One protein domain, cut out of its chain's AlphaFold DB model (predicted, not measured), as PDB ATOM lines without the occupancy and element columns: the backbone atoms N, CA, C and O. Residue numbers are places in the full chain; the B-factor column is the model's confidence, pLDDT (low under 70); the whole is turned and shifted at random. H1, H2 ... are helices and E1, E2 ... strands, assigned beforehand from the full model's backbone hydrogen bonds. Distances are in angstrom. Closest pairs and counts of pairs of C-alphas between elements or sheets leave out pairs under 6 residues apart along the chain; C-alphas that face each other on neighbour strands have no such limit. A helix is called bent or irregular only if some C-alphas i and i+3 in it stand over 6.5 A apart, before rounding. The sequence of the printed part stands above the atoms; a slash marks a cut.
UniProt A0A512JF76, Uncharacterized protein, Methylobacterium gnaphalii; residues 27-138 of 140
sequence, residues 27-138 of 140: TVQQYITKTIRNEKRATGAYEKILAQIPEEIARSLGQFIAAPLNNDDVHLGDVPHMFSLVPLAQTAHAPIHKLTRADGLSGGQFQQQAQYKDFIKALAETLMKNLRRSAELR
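AT A GLANCE: This is residues 27 to 138 of the 140 residues of an uncharacterized protein of Methylobacterium gnaphalii (UniProt A0A512JF76). Two long helices, H1 and H3, lie on either side of a small parallel strip of two strands, E1 and E2, in a loose, flat frame with H2 near the start of H3. H3 runs past E2, while a long loop, residues 30 to 42, swings far out from the strip before H1. The printed part has 112 residues with the order E1, H1, E2, H2, H3, and is mostly helix. It is loose, with a radius of gyration of the C-alphas of 17.7 A and spans of 48 by 36 by 19 A.

HOW THE PARTS SIT: Start at E1, residues 27 to 29, whose parallel neighbour is E2, residues 75 to 79, at 21 degrees; N 79 and O 28 are 2.8 A apart, within hydrogen-bond range. With H1, residues 43 to 64, they form a strand-helix-strand unit, two parallel strands with a helix between them along the chain, and its crossover is right-handed. The closest C-alphas of H1 and E2, Pro 54 and His 75, are 7.8 A apart. H2, residues 85 to 92, is close to but not clearly touching H3, residues 109 to 136: the closest C-alphas, Leu 85 and Gln 109, are 7.1 A apart, and the lines are about perpendicular at 78 degrees. For E2 and H3 look at Leu 76 and Leu 123, the closest C-alphas, 5.6 A apart. H1 is apart from H2 and H3. Every O i to N i+4 pair is within hydrogen-bond range in H2 and H3, and 14 of 18 in H1.

IN THESE COORDINATES: Find C-alpha 27 at (-38.305, 44.144, 15.988), where E1 begins, 6.5 A long. H1 is 31.7 A long with a kink of 32 degrees near residue 52, and is irregular, C-alphas 60 and 63 being 7.7 A apart. E2 is 11.4 A and H2 10.2 A long. H3 runs 40.5 A to C-alpha 136 at (-57.908, 35.570, 25.596).

THE WHOLE: Look for the two farthest C-alphas at Arg 37 and Arg 138, 55.1 A apart. The printed part has no cut; the links E1 to H1 and H2 to H3 are long. In this model pLDDT is under 70 at residues 30 to 45 and 137 to 138.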
ATOM      1  N   THR A  27     -38.952  44.301  17.295       94.81
ATOM      2  CA  THR A  27     -38.305  44.144  15.988       94.81
ATOM      3  C   THR A  27     -36.885  44.670  16.070       94.81
ATOM      4  O   THR A  27     -36.644  45.646  16.786       94.81
ATOM      5  N   VAL A  28     -35.964  44.113  15.289       90.31
ATOM      6  CA  VAL A  28     -34.617  44.681  15.155       90.31
ATOM      7  C   VAL A  28     -34.497  45.375  13.808       90.31
ATOM      8  O   VAL A  28     -34.747  44.777  12.767       90.31
ATOM      9  N   GLN A  29     -34.122  46.654  13.806       83.69
ATOM     10  CA  GLN A  29     -33.864  47.375  12.565       83.69
ATOM     11  C   GLN A  29     -32.382  47.326  12.223       83.69
ATOM     12  O   GLN A  29     -31.539  47.809  12.981       83.69
ATOM     13  N   GLN A  30     -32.065  46.763  11.057       69.25
ATOM     14  CA  GLN A  30     -30.682  46.633  10.629       69.25
ATOM     15  C   GLN A  30     -30.168  47.955  10.030       69.25
ATOM     16  O   GLN A  30     -30.743  48.491   9.076       69.25
ATOM     17  N   TYR A  31     -29.046  48.471  10.543       60.50
ATOM     18  CA  TYR A  31     -28.332  49.609   9.948       60.50
ATOM     19  C   TYR A  31     -27.213  49.136   9.015       60.50
ATOM     20  O   TYR A  31     -26.566  48.121   9.260       60.50
ATOM     21  N   ILE A  32     -27.004  49.871   7.916       57.22
ATOM     22  CA  ILE A  32     -26.036  49.517   6.871       57.22
ATOM     23  C   ILE A  32     -24.628  49.432   7.473       57.22
ATOM     24  O   ILE A  32     -24.119  50.403   8.039       57.22
ATOM     25  N   THR A  33     -23.957  48.302   7.267       46.75
ATOM     26  CA  THR A  33     -22.511  48.187   7.459       46.75
ATOM     27  C   THR A  33     -21.801  48.893   6.300       46.75
ATOM     28  O   THR A  33     -21.912  48.494   5.142       46.75
ATOM     29  N   LYS A  34     -21.078  49.987   6.576       42.88
ATOM     30  CA  LYS A  34     -20.216  50.623   5.567       42.88
ATOM     31  C   LYS A  34     -19.084  49.659   5.198       42.88
ATOM     32  O   LYS A  34     -18.247  49.347   6.043       42.88
ATOM     33  N   THR A  35     -19.006  49.241   3.937       42.91
ATOM     34  CA  THR A  35     -17.802  48.602   3.388       42.91
ATOM     35  C   THR A  35     -16.748  49.687   3.178       42.91
ATOM     36  O   THR A  35     -16.865  50.501   2.264       42.91
ATOM     37  N   ILE A  36     -15.725  49.738   4.029       44.84
ATOM     38  CA  ILE A  36     -14.575  50.628   3.836       44.84
ATOM     39  C   ILE A  36     -13.435  49.770   3.281       44.84
ATOM     40  O   ILE A  36     -12.963  48.864   3.957       44.84
ATOM     41  N   ARG A  37     -12.984  50.075   2.054       42.06
ATOM     42  CA  ARG A  37     -11.791  49.479   1.411       42.06
ATOM     43  C   ARG A  37     -11.837  47.949   1.231       42.06
ATOM     44  O   ARG A  37     -10.891  47.270   1.605       42.06
ATOM     45  N   ASN A  38     -12.914  47.408   0.651       51.53
ATOM     46  CA  ASN A  38     -13.099  45.967   0.367       51.53
ATOM     47  C   ASN A  38     -12.993  45.007   1.570       51.53
ATOM     48  O   ASN A  38     -13.208  43.810   1.403       51.53
ATOM     49  N   GLU A  39     -12.770  45.507   2.785       43.28
ATOM     50  CA  GLU A  39     -12.893  44.733   4.012       43.28
ATOM     51  C   GLU A  39     -14.222  45.064   4.695       43.28
ATOM     52  O   GLU A  39     -14.517  46.209   5.054       43.28
ATOM     53  N   LYS A  40     -15.029  44.025   4.915       45.59
ATOM     54  CA  LYS A  40     -16.203  44.036   5.794       45.59
ATOM     55  C   LYS A  40     -15.752  44.196   7.257       45.59
ATOM     56  O   LYS A  40     -15.914  43.299   8.070       45.59
ATOM     57  N   ARG A  41     -15.162  45.333   7.634       46.94
ATOM     58  CA  ARG A  41     -14.665  45.559   9.009       46.94
ATOM     59  C   ARG A  41     -15.757  45.852  10.043       46.94
ATOM     60  O   ARG A  41     -15.451  46.055  11.211       46.94
ATOM     61  N   ALA A  42     -17.023  45.824   9.631       51.44
ATOM     62  CA  ALA A  42     -18.177  46.005  10.501       51.44
ATOM     63  C   ALA A  42     -18.968  44.709  10.781       51.44
ATOM     64  O   ALA A  42     -19.973  44.785  11.475       51.44
ATOM     65  N   THR A  43     -18.560  43.530  10.286       55.75
ATOM     66  CA  THR A  43     -19.395  42.315  10.415       55.75
ATOM     67  C   THR A  43     -19.326  41.665  11.790       55.75
ATOM     68  O   THR A  43     -20.359  41.508  12.422       55.75
ATOM     69  N   GLY A  44     -18.140  41.385  12.336       64.00
ATOM     70  CA  GLY A  44     -18.046  40.573  13.560       64.00
ATOM     71  C   GLY A  44     -18.644  41.213  14.823       64.00
ATOM     72  O   GLY A  44     -19.378  40.563  15.559       64.00
ATOM     73  N   ALA A  45     -18.352  42.490  15.097       67.81
ATOM     74  CA  ALA A  45     -18.834  43.148  16.317       67.81
ATOM     75  C   ALA A  45     -20.336  43.470  16.261       67.81
ATOM     76  O   ALA A  45     -21.032  43.330  17.261       67.81
ATOM     77  N   TYR A  46     -20.840  43.867  15.090       73.12
ATOM     78  CA  TYR A  46     -22.257  44.152  14.889       73.12
ATOM     79  C   TYR A  46     -23.099  42.873  14.920       73.12
ATOM     80  O   TYR A  46     -24.100  42.827  15.628       73.12
ATOM     81  N   GLU A  47     -22.660  41.810  14.237       75.69
ATOM     82  CA  GLU A  47     -23.311  40.493  14.300       75.69
ATOM     83  C   GLU A  47     -23.305  39.943  15.731       75.69
ATOM     84  O   GLU A  47     -24.317  39.419  16.192       75.69
ATOM     85  N   LYS A  48     -22.209  40.145  16.478       83.06
ATOM     86  CA  LYS A  48     -22.136  39.782  17.898       83.06
ATOM     87  C   LYS A  48     -23.166  40.534  18.745       83.06
ATOM     88  O   LYS A  48     -23.770  39.920  19.614       83.06
ATOM     89  N   ILE A  49     -23.379  41.828  18.498       83.19
ATOM     90  CA  ILE A  49     -24.407  42.610  19.205       83.19
ATOM     91  C   ILE A  49     -25.805  42.116  18.829       83.19
ATOM     92  O   ILE A  49     -26.615  41.883  19.720       83.19
ATOM     93  N   LEU A  50     -26.087  41.903  17.539       83.62
ATOM     94  CA  LEU A  50     -27.384  41.382  17.089       83.62
ATOM     95  C   LEU A  50     -27.717  40.039  17.748       83.62
ATOM     96  O   LEU A  50     -28.836  39.850  18.217       83.62
ATOM     97  N   ALA A  51     -26.733  39.143  17.849       87.06
ATOM     98  CA  ALA A  51     -26.892  37.844  18.498       87.06
ATOM     99  C   ALA A  51     -27.175  37.939  20.011       87.06
ATOM    100  O   ALA A  51     -27.726  37.004  20.583       87.06
ATOM    101  N   GLN A  52     -26.823  39.053  20.661       91.88
ATOM    102  CA  GLN A  52     -27.059  39.281  22.092       91.88
ATOM    103  C   GLN A  52     -28.434  39.886  22.392       91.88
ATOM    104  O   GLN A  52     -28.882  39.825  23.536       91.88
ATOM    105  N   ILE A  53     -29.118  40.460  21.393       92.12
ATOM    106  CA  ILE A  53     -30.411  41.128  21.596       92.12
ATOM    107  C   ILE A  53     -31.455  40.187  22.213       92.12
ATOM    108  O   ILE A  53     -32.048  40.589  23.213       92.12
ATOM    109  N   PRO A  54     -31.688  38.956  21.706       94.00
ATOM    110  CA  PRO A  54     -32.709  38.083  22.287       94.00
ATOM    111  C   PRO A  54     -32.447  37.775  23.766       94.00
ATOM    112  O   PRO A  54     -33.367  37.796  24.581       94.00
ATOM    113  N   GLU A  55     -31.180  37.556  24.128       94.75
ATOM    114  CA  GLU A  55     -30.775  37.280  25.507       94.75
ATOM    115  C   GLU A  55     -30.980  38.500  26.418       94.75
ATOM    116  O   GLU A  55     -31.502  38.372  27.527       94.75
ATOM    117  N   GLU A  56     -30.620  39.697  25.948       95.25
ATOM    118  CA  GLU A  56     -30.840  40.941  26.690       95.25
ATOM    119  C   GLU A  56     -32.332  41.240  26.865       95.25
ATOM    120  O   GLU A  56     -32.757  41.620  27.955       95.25
ATOM    121  N   ILE A  57     -33.154  41.014  25.836       94.44
ATOM    122  CA  ILE A  57     -34.610  41.174  25.931       94.44
ATOM    123  C   ILE A  57     -35.186  40.196  26.956       94.44
ATOM    124  O   ILE A  57     -35.948  40.615  27.828       94.44
ATOM    125  N   ALA A  58     -34.797  38.922  26.905       93.50
ATOM    126  CA  ALA A  58     -35.256  37.923  27.864       93.50
ATOM    127  C   ALA A  58     -34.875  38.302  29.305       93.50
ATOM    128  O   ALA A  58     -35.699  38.215  30.214       93.50
ATOM    129  N   ARG A  59     -33.642  38.777  29.512       93.88
ATOM    130  CA  ARG A  59     -33.138  39.206  30.824       93.88
ATOM    131  C   ARG A  59     -33.839  40.462  31.343       93.88
ATOM    132  O   ARG A  59     -34.260  40.486  32.496       93.88
ATOM    133  N   SER A  60     -33.934  41.503  30.522       92.94
ATOM    134  CA  SER A  60     -34.386  42.831  30.953       92.94
ATOM    135  C   SER A  60     -35.906  42.999  30.891       92.94
ATOM    136  O   SER A  60     -36.487  43.684  31.733       92.94
ATOM    137  N   LEU A  61     -36.567  42.363  29.919       91.19
ATOM    138  CA  LEU A  61     -38.000  42.528  29.646       91.19
ATOM    139  C   LEU A  61     -38.826  41.246  29.814       91.19
ATOM    140  O   LEU A  61     -40.055  41.325  29.797       91.19
ATOM    141  N   GLY A  62     -38.193  40.087  30.035       90.12
ATOM    142  CA  GLY A  62     -38.866  38.785  30.114       90.12
ATOM    143  C   GLY A  62     -40.009  38.725  31.131       90.12
ATOM    144  O   GLY A  62     -41.083  38.215  30.829       90.12
ATOM    145  N   GLN A  63     -39.834  39.333  32.309       88.94
ATOM    146  CA  GLN A  63     -40.877  39.389  33.348       88.94
ATOM    147  C   GLN A  63     -42.123  40.202  32.943       88.94
ATOM    148  O   GLN A  63     -43.185  40.066  33.551       88.94
ATOM    149  N   PHE A  64     -42.002  41.061  31.928       90.75
ATOM    150  CA  PHE A  64     -43.092  41.897  31.431       90.75
ATOM    151  C   PHE A  64     -43.786  41.296  30.207       90.75
ATOM    152  O   PHE A  64     -44.790  41.866  29.767       90.75
ATOM    153  N   ILE A  65     -43.296  40.168  29.672       91.31
ATOM    154  CA  ILE A  65     -43.923  39.449  28.555       91.31
ATOM    155  C   ILE A  65     -45.387  39.159  28.893       91.31
ATOM    156  O   ILE A  65     -45.728  38.717  29.992       91.31
ATOM    157  N   ALA A  66     -46.276  39.469  27.950       90.31
ATOM    158  CA  ALA A  66     -47.694  39.188  28.110       90.31
ATOM    159  C   ALA A  66     -47.919  37.669  28.142       90.31
ATOM    160  O   ALA A  66     -47.547  36.982  27.200       90.31
ATOM    161  N   ALA A  67     -48.548  37.124  29.185       87.88
ATOM    162  CA  ALA A  67     -48.960  35.720  29.163       87.88
ATOM    163  C   ALA A  67     -49.996  35.496  28.039       87.88
ATOM    164  O   ALA A  67     -50.841  36.372  27.844       87.88
ATOM    165  N   PRO A  68     -49.975  34.362  27.304       92.25
ATOM    166  CA  PRO A  68     -49.114  33.184  27.462       92.25
ATOM    167  C   PRO A  68     -47.885  33.206  26.538       92.25
ATOM    168  O   PRO A  68     -47.418  32.151  26.109       92.25
ATOM    169  N   LEU A  69     -47.413  34.384  26.136       94.00
ATOM    170  CA  LEU A  69     -46.249  34.504  25.268       94.00
ATOM    171  C   LEU A  69     -44.969  34.142  26.027       94.00
ATOM    172  O   LEU A  69     -44.886  34.264  27.251       94.00
ATOM    173  N   ASN A  70     -43.956  33.722  25.279       94.50
ATOM    174  CA  ASN A  70     -42.604  33.464  25.769       94.50
ATOM    175  C   ASN A  70     -41.559  34.228  24.931       94.50
ATOM    176  O   ASN A  70     -41.912  34.995  24.036       94.50
ATOM    177  N   ASN A  71     -40.270  34.029  25.224       93.25
ATOM    178  CA  ASN A  71     -39.176  34.722  24.531       93.25
ATOM    179  C   ASN A  71     -39.158  34.477  23.009       93.25
ATOM    180  O   ASN A  71     -38.816  35.386  22.257       93.25
ATOM    181  N   ASP A  72     -39.575  33.296  22.553       92.19
ATOM    182  CA  ASP A  72     -39.598  32.949  21.127       92.19
ATOM    183  C   ASP A  72     -40.798  33.586  20.408       92.19
ATOM    184  O   ASP A  72     -40.746  33.856  19.211       92.19
ATOM    185  N   ASP A  73     -41.878  33.876  21.140       95.62
ATOM    186  CA  ASP A  73     -43.069  34.537  20.601       95.62
ATOM    187  C   ASP A  73     -42.864  36.045  20.373       95.62
ATOM    188  O   ASP A  73     -43.596  36.657  19.593       95.62
ATOM    189  N   VAL A  74     -41.919  36.674  21.081       95.44
ATOM    190  CA  VAL A  74     -41.785  38.142  21.134       95.44
ATOM    191  C   VAL A  74     -40.803  38.715  20.112       95.44
ATOM    192  O   VAL A  74     -40.757  39.933  19.956       95.44
ATOM    193  N   HIS A  75     -40.066  37.894  19.361       96.00
ATOM    194  CA  HIS A  75     -39.336  38.382  18.186       96.00
ATOM    195  C   HIS A  75     -40.287  38.481  16.989       96.00
ATOM    196  O   HIS A  75     -40.687  37.482  16.401       96.00
ATOM    197  N   LEU A  76     -40.660  39.706  16.620       96.38
ATOM    198  CA  LEU A  76     -41.639  39.968  15.559       96.38
ATOM    199  C   LEU A  76     -41.015  40.042  14.154       96.38
ATOM    200  O   LEU A  76     -41.714  40.323  13.179       96.38
ATOM    201  N   GLY A  77     -39.705  39.817  14.054       92.25
ATOM    202  CA  GLY A  77     -38.923  39.886  12.824       92.25
ATOM    203  C   GLY A  77     -37.994  41.098  12.746       92.25
ATOM    204  O   GLY A  77     -38.034  42.016  13.570       92.25
ATOM    205  N   ASP A  78     -37.156  41.096  11.711       89.75
ATOM    206  CA  ASP A  78     -36.130  42.114  11.498       89.75
ATOM    207  C   ASP A  78     -36.505  43.031  10.337       89.75
ATOM    208  O   ASP A  78     -36.780  42.575   9.224       89.75
ATOM    209  N   VAL A  79     -36.499  44.340  10.593       86.88
ATOM    210  CA  VAL A  79     -36.790  45.341   9.566       86.88
ATOM    211  C   VAL A  79     -35.669  45.280   8.523       86.88
ATOM    212  O   VAL A  79     -34.500  45.480   8.882       86.88
ATOM    213  N   PRO A  80     -35.993  45.030   7.240       82.81
ATOM    214  CA  PRO A  80     -34.985  44.918   6.196       82.81
ATOM    215  C   PRO A  80     -34.262  46.249   5.992       82.81
ATOM    216  O   PRO A  80     -34.757  47.317   6.348       82.81
ATOM    217  N   HIS A  81     -33.097  46.216   5.348       80.69
ATOM    218  CA  HIS A  81     -32.427  47.446   4.941       80.69
ATOM    219  C   HIS A  81     -33.245  48.192   3.881       80.69
ATOM    220  O   HIS A  81     -33.410  47.732   2.754       80.69
ATOM    221  N   MET A  82     -33.716  49.388   4.236       78.00
ATOM    222  CA  MET A  82     -34.598  50.197   3.386       78.00
ATOM    223  C   MET A  82     -33.834  51.203   2.505       78.00
ATOM    224  O   MET A  82     -34.464  51.982   1.797       78.00
ATOM    225  N   PHE A  83     -32.493  51.194   2.544       81.31
ATOM    226  CA  PHE A  83     -31.579  52.034   1.752       81.31
ATOM    227  C   PHE A  83     -32.125  53.451   1.481       81.31
ATOM    228  O   PHE A  83     -32.366  54.218   2.411       81.31
ATOM    229  N   SER A  84     -32.327  53.803   0.209       86.00
ATOM    230  CA  SER A  84     -32.844  55.097  -0.232       86.00
ATOM    231  C   SER A  84     -34.374  55.181  -0.268       86.00
ATOM    232  O   SER A  84     -34.891  56.256  -0.560       86.00
ATOM    233  N   LEU A  85     -35.117  54.113   0.060       90.31
ATOM    234  CA  LEU A  85     -36.588  54.138   0.061       90.31
ATOM    235  C   LEU A  85     -37.159  55.084   1.117       90.31
ATOM    236  O   LEU A  85     -38.168  55.730   0.851       90.31
ATOM    237  N   VAL A  86     -36.534  55.181   2.296       90.25
ATOM    238  CA  VAL A  86     -37.005  56.085   3.362       90.25
ATOM    239  C   VAL A  86     -36.883  57.556   2.927       90.25
ATOM    240  O   VAL A  86     -37.909  58.238   2.925       90.25
ATOM    241  N   PRO A  87     -35.709  58.048   2.472       91.25
ATOM    242  CA  PRO A  87     -35.599  59.397   1.908       91.25
ATOM    243  C   PRO A  87     -36.520  59.647   0.705       91.25
ATOM    244  O   PRO A  87     -37.073  60.739   0.561       91.25
ATOM    245  N   LEU A  88     -36.710  58.639  -0.155       94.50
ATOM    246  CA  LEU A  88     -37.572  58.751  -1.331       94.50
ATOM    247  C   LEU A  88     -39.039  58.952  -0.934       94.50
ATOM    248  O   LEU A  88     -39.687  59.871  -1.425       94.50
ATOM    249  N   ALA A  89     -39.534  58.154   0.014       95.06
ATOM    250  CA  ALA A  89     -40.870  58.299   0.592       95.06
ATOM    251  C   ALA A  89     -41.107  59.669   1.220       95.06
ATOM    252  O   ALA A  89     -42.169  60.261   1.028       95.06
ATOM    253  N   GLN A  90     -40.108  60.189   1.931       95.12
ATOM    254  CA  GLN A  90     -40.174  61.520   2.527       95.12
ATOM    255  C   GLN A  90     -40.262  62.608   1.452       95.12
ATOM    256  O   GLN A  90     -41.127  63.472   1.537       95.12
ATOM    257  N   THR A  91     -39.430  62.526   0.409       96.56
ATOM    258  CA  THR A  91     -39.431  63.484  -0.712       96.56
ATOM    259  C   THR A  91     -40.754  63.459  -1.481       96.56
ATOM    260  O   THR A  91     -41.314  64.504  -1.808       96.56
ATOM    261  N   ALA A  92     -41.282  62.262  -1.736       96.38
ATOM    262  CA  ALA A  92     -42.534  62.058  -2.457       96.38
ATOM    263  C   ALA A  92     -43.788  62.306  -1.600       96.38
ATOM    264  O   ALA A  92     -44.898  62.260  -2.121       96.38
ATOM    265  N   HIS A  93     -43.636  62.549  -0.291       96.31
ATOM    266  CA  HIS A  93     -44.745  62.652   0.665       96.31
ATOM    267  C   HIS A  93     -45.699  61.443   0.601       96.31
ATOM    268  O   HIS A  93     -46.914  61.569   0.760       96.31
ATOM    269  N   ALA A  94     -45.142  60.254   0.365       95.69
ATOM    270  CA  ALA A  94     -45.900  59.036   0.116       95.69
ATOM    271  C   ALA A  94     -45.401  57.880   0.996       95.69
ATOM    272  O   ALA A  94     -44.196  57.731   1.205       95.69
ATOM    273  N   PRO A  95     -46.294  56.999   1.490       95.06
ATOM    274  CA  PRO A  95     -45.875  55.757   2.130       95.06
ATOM    275  C   PRO A  95     -44.996  54.922   1.194       95.06
ATOM    276  O   PRO A  95     -45.286  54.818   0.005       95.06
ATOM    277  N   ILE A  96     -43.989  54.234   1.739       94.38
ATOM    278  CA  ILE A  96     -43.020  53.461   0.939       94.38
ATOM    279  C   ILE A  96     -43.692  52.475  -0.015       94.38
ATOM    280  O   ILE A  96     -43.306  52.397  -1.174       94.38
ATOM    281  N   HIS A  97     -44.739  51.770   0.422       94.44
ATOM    282  CA  HIS A  97     -45.473  50.805  -0.409       94.44
ATOM    283  C   HIS A  97     -46.306  51.440  -1.540       94.44
ATOM    284  O   HIS A  97     -46.845  50.710  -2.368       94.44
ATOM    285  N   LYS A  98     -46.454  52.770  -1.550       95.94
ATOM    286  CA  LYS A  98     -47.153  53.532  -2.594       95.94
ATOM    287  C   LYS A  98     -46.208  54.236  -3.560       95.94
ATOM    288  O   LYS A  98     -46.698  54.821  -4.516       95.94
ATOM    289  N   LEU A  99     -44.895  54.176  -3.333       96.12
ATOM    290  CA  LEU A  99     -43.928  54.749  -4.261       96.12
ATOM    291  C   LEU A  99     -44.042  54.104  -5.639       96.12
ATOM    292  O   LEU A  99     -44.165  52.885  -5.775       96.12
ATOM    293  N   THR A 100     -43.972  54.940  -6.658       95.88
ATOM    294  CA  THR A 100     -44.087  54.575  -8.065       95.88
ATOM    295  C   THR A 100     -42.878  55.085  -8.847       95.88
ATOM    296  O   THR A 100     -42.025  55.801  -8.320       95.88
ATOM    297  N   ARG A 101     -42.805  54.761 -10.146       95.06
ATOM    298  CA  ARG A 101     -41.784  55.349 -11.034       95.06
ATOM    299  C   ARG A 101     -41.841  56.875 -11.065       95.06
ATOM    300  O   ARG A 101     -40.792  57.497 -11.170       95.06
ATOM    301  N   ALA A 102     -43.037  57.461 -10.977       95.00
ATOM    302  CA  ALA A 102     -43.211  58.913 -10.993       95.00
ATOM    303  C   ALA A 102     -42.581  59.579  -9.759       95.00
ATOM    304  O   ALA A 102     -42.095  60.700  -9.849       95.00
ATOM    305  N   ASP A 103     -42.509  58.846  -8.646       94.81
ATOM    306  CA  ASP A 103     -41.882  59.291  -7.399       94.81
ATOM    307  C   ASP A 103     -40.357  59.090  -7.393       94.81
ATOM    308  O   ASP A 103     -39.706  59.389  -6.399       94.81
ATOM    309  N   GLY A 104     -39.776  58.554  -8.475       93.19
ATOM    310  CA  GLY A 104     -38.345  58.251  -8.587       93.19
ATOM    311  C   GLY A 104     -37.958  56.816  -8.213       93.19
ATOM    312  O   GLY A 104     -36.768  56.502  -8.158       93.19
ATOM    313  N   LEU A 105     -38.929  55.922  -7.978       94.81
ATOM    314  CA  LEU A 105     -38.653  54.511  -7.693       94.81
ATOM    315  C   LEU A 105     -38.069  53.811  -8.930       94.81
ATOM    316  O   LEU A 105     -38.678  53.810 -10.006       94.81
ATOM    317  N   SER A 106     -36.893  53.196  -8.791       93.62
ATOM    318  CA  SER A 106     -36.150  52.645  -9.929       93.62
ATOM    319  C   SER A 106     -35.330  51.392  -9.598       93.62
ATOM    320  O   SER A 106     -34.926  51.146  -8.461       93.62
ATOM    321  N   GLY A 107     -35.075  50.568 -10.621       90.94
ATOM    322  CA  GLY A 107     -34.186  49.404 -10.531       90.94
ATOM    323  C   GLY A 107     -34.527  48.451  -9.378       90.94
ATOM    324  O   GLY A 107     -35.677  48.055  -9.196       90.94
ATOM    325  N   GLY A 108     -33.521  48.093  -8.574       88.81
ATOM    326  CA  GLY A 108     -33.678  47.185  -7.430       88.81
ATOM    327  C   GLY A 108     -34.577  47.711  -6.301       88.81
ATOM    328  O   GLY A 108     -34.967  46.935  -5.431       88.81
ATOM    329  N   GLN A 109     -34.953  48.995  -6.312       91.94
ATOM    330  CA  GLN A 109     -35.823  49.572  -5.284       91.94
ATOM    331  C   GLN A 109     -37.251  49.003  -5.336       91.94
ATOM    332  O   GLN A 109     -37.894  48.920  -4.293       91.94
ATOM    333  N   PHE A 110     -37.729  48.538  -6.499       93.38
ATOM    334  CA  PHE A 110     -39.016  47.829  -6.602       93.38
ATOM    335  C   PHE A 110     -39.030  46.552  -5.763       93.38
ATOM    336  O   PHE A 110     -39.980  46.290  -5.027       93.38
ATOM    337  N   GLN A 111     -37.947  45.776  -5.827       91.31
ATOM    338  CA  GLN A 111     -37.830  44.553  -5.041       91.31
ATOM    339  C   GLN A 111     -37.711  44.860  -3.545       91.31
ATOM    340  O   GLN A 111     -38.324  44.176  -2.730       91.31
ATOM    341  N   GLN A 112     -36.969  45.909  -3.175       90.44
ATOM    342  CA  GLN A 112     -36.858  46.355  -1.781       90.44
ATOM    343  C   GLN A 112     -38.211  46.830  -1.228       90.44
ATOM    344  O   GLN A 112     -38.563  46.518  -0.093       90.44
ATOM    345  N   GLN A 113     -39.005  47.536  -2.040       93.56
ATOM    346  CA  GLN A 113     -40.362  47.949  -1.685       93.56
ATOM    347  C   GLN A 113     -41.275  46.733  -1.466       93.56
ATOM    348  O   GLN A 113     -42.030  46.706  -0.492       93.56
ATOM    349  N   ALA A 114     -41.196  45.727  -2.343       92.81
ATOM    350  CA  ALA A 114     -41.952  44.484  -2.202       92.81
ATOM    351  C   ALA A 114     -41.571  43.735  -0.913       92.81
ATOM    352  O   ALA A 114     -42.448  43.418  -0.114       92.81
ATOM    353  N   GLN A 115     -40.273  43.566  -0.646       91.00
ATOM    354  CA  GLN A 115     -39.774  42.947   0.590       91.00
ATOM    355  C   GLN A 115     -40.229  43.704   1.842       91.00
ATOM    356  O   GLN A 115     -40.625  43.086   2.827       91.00
ATOM    357  N   TYR A 116     -40.220  45.038   1.805       91.94
ATOM    358  CA  TYR A 116     -40.737  45.849   2.903       91.94
ATOM    359  C   TYR A 116     -42.236  45.614   3.133       91.94
ATOM    360  O   TYR A 116     -42.673  45.487   4.276       91.94
ATOM    361  N   LYS A 117     -43.034  45.522   2.065       94.25
ATOM    362  CA  LYS A 117     -44.469  45.222   2.168       94.25
ATOM    363  C   LYS A 117     -44.708  43.844   2.793       94.25
ATOM    364  O   LYS A 117     -45.562  43.727   3.671       94.25
ATOM    365  N   ASP A 118     -43.951  42.838   2.368       94.62
ATOM    366  CA  ASP A 118     -44.055  41.479   2.901       94.62
ATOM    367  C   ASP A 118     -43.641  41.425   4.377       94.62
ATOM    368  O   ASP A 118     -44.348  40.832   5.192       94.62
ATOM    369  N   PHE A 119     -42.567  42.129   4.749       93.94
ATOM    370  CA  PHE A 119     -42.148  42.280   6.143       93.94
ATOM    371  C   PHE A 119     -43.242  42.921   7.006       93.94
ATOM    372  O   PHE A 119     -43.606  42.367   8.040       93.94
ATOM    373  N   ILE A 120     -43.811  44.054   6.578       94.69
ATOM    374  CA  ILE A 120     -44.873  44.738   7.335       94.69
ATOM    375  C   ILE A 120     -46.101  43.837   7.503       94.69
ATOM    376  O   ILE A 120     -46.713  43.837   8.572       94.69
ATOM    377  N   LYS A 121     -46.448  43.047   6.480       96.25
ATOM    378  CA  LYS A 121     -47.532  42.068   6.572       96.25
ATOM    379  C   LYS A 121     -47.234  41.008   7.638       96.25
ATOM    380  O   LYS A 121     -48.060  40.815   8.526       96.25
ATOM    381  N   ALA A 122     -46.064  40.373   7.587       95.94
ATOM    382  CA  ALA A 122     -45.671  39.339   8.547       95.94
ATOM    383  C   ALA A 122     -45.573  39.876   9.988       95.94
ATOM    384  O   ALA A 122     -46.045  39.233  10.931       95.94
ATOM    385  N   LEU A 123     -45.027  41.085  10.156       96.00
ATOM    386  CA  LEU A 123     -44.977  41.803  11.429       96.00
ATOM    387  C   LEU A 123     -46.386  42.020  11.994       96.00
ATOM    388  O   LEU A 123     -46.650  41.689  13.149       96.00
ATOM    389  N   ALA A 124     -47.300  42.553  11.179       96.62
ATOM    390  CA  ALA A 124     -48.674  42.806  11.598       96.62
ATOM    391  C   ALA A 124     -49.404  41.508  11.972       96.62
ATOM    392  O   ALA A 124     -50.085  41.464  12.994       96.62
ATOM    393  N   GLU A 125     -49.240  40.441  11.188       97.06
ATOM    394  CA  GLU A 125     -49.832  39.128  11.472       97.06
ATOM    395  C   GLU A 125     -49.327  38.552  12.803       97.06
ATOM    396  O   GLU A 125     -50.133  38.119  13.633       97.06
ATOM    397  N   THR A 126     -48.016  38.613  13.048       96.44
ATOM    398  CA  THR A 126     -47.394  38.114  14.286       96.44
ATOM    399  C   THR A 126     -47.824  38.936  15.497       96.44
ATOM    400  O   THR A 126     -48.261  38.381  16.506       96.44
ATOM    401  N   LEU A 127     -47.803  40.267  15.385       96.25
ATOM    402  CA  LEU A 127     -48.258  41.154  16.452       96.25
ATOM    403  C   LEU A 127     -49.734  40.908  16.789       96.25
ATOM    404  O   LEU A 127     -50.088  40.767  17.958       96.25
ATOM    405  N   MET A 128     -50.601  40.797  15.780       96.56
ATOM    406  CA  MET A 128     -52.025  40.529  15.994       96.56
ATOM    407  C   MET A 128     -52.271  39.159  16.632       96.56
ATOM    408  O   MET A 128     -53.140  39.043  17.498       96.56
ATOM    409  N   LYS A 129     -51.504  38.129  16.253       95.12
ATOM    410  CA  LYS A 129     -51.537  36.812  16.906       95.12
ATOM    411  C   LYS A 129     -51.180  36.928  18.391       95.12
ATOM    412  O   LYS A 129     -51.899  36.382  19.229       95.12
ATOM    413  N   ASN A 130     -50.117  37.659  18.717       95.00
ATOM    414  CA  ASN A 130     -49.667  37.850  20.095       95.00
ATOM    415  C   ASN A 130     -50.694  38.611  20.939       95.00
ATOM    416  O   ASN A 130     -51.006  38.195  22.056       95.00
ATOM    417  N   LEU A 131     -51.275  39.679  20.384       92.69
ATOM    418  CA  LEU A 131     -52.326  40.456  21.042       92.69
ATOM    419  C   LEU A 131     -53.578  39.614  21.319       92.69
ATOM    420  O   LEU A 131     -54.122  39.703  22.415       92.69
ATOM    421  N   ARG A 132     -54.010  38.771  20.370       92.62
ATOM    422  CA  ARG A 132     -55.164  37.871  20.555       92.62
ATOM    423  C   ARG A 132     -54.923  36.848  21.661       92.62
ATOM    424  O   ARG A 132     -55.695  36.814  22.612       92.62
ATOM    425  N   ARG A 133     -53.806  36.113  21.596       90.81
ATOM    426  CA  ARG A 133     -53.415  35.135  22.632       90.81
ATOM    427  C   ARG A 133     -53.358  35.770  24.022       90.81
ATOM    428  O   ARG A 133     -53.800  35.172  24.994       90.81
ATOM    429  N   SER A 134     -52.826  36.988  24.106       87.25
ATOM    430  CA  SER A 134     -52.703  37.707  25.377       87.25
ATOM    431  C   SER A 134     -54.032  38.261  25.890       87.25
ATOM    432  O   SER A 134     -54.207  38.426  27.092       87.25
ATOM    433  N   ALA A 135     -54.968  38.589  24.996       84.06
ATOM    434  CA  ALA A 135     -56.294  39.076  25.363       84.06
ATOM    435  C   ALA A 135     -57.223  37.944  25.822       84.06
ATOM    436  O   ALA A 135     -57.995  38.149  26.753       84.06
ATOM    437  N   GLU A 136     -57.123  36.757  25.219       79.88
ATOM    438  CA  GLU A 136     -57.908  35.570  25.596       79.88
ATOM    439  C   GLU A 136     -57.701  35.172  27.065       79.88
ATOM    440  O   GLU A 136     -58.654  34.768  27.720       79.88
ATOM    441  N   LEU A 137     -56.494  35.371  27.610       69.00
ATOM    442  CA  LEU A 137     -56.190  35.140  29.028       69.00
ATOM    443  C   LEU A 137     -56.598  36.275  29.976       69.00
ATOM    444  O   LEU A 137     -56.446  36.129  31.181       69.00
ATOM    445  N   ARG A 138     -57.033  37.430  29.462       64.12
ATOM    446  CA  ARG A 138     -57.453  38.578  30.286       64.12
ATOM    447  C   ARG A 138     -58.965  38.658  30.479       64.12
ATOM    448  O   ARG A 138     -59.409  39.537  31.213       64.12
TER     449      ARG A 138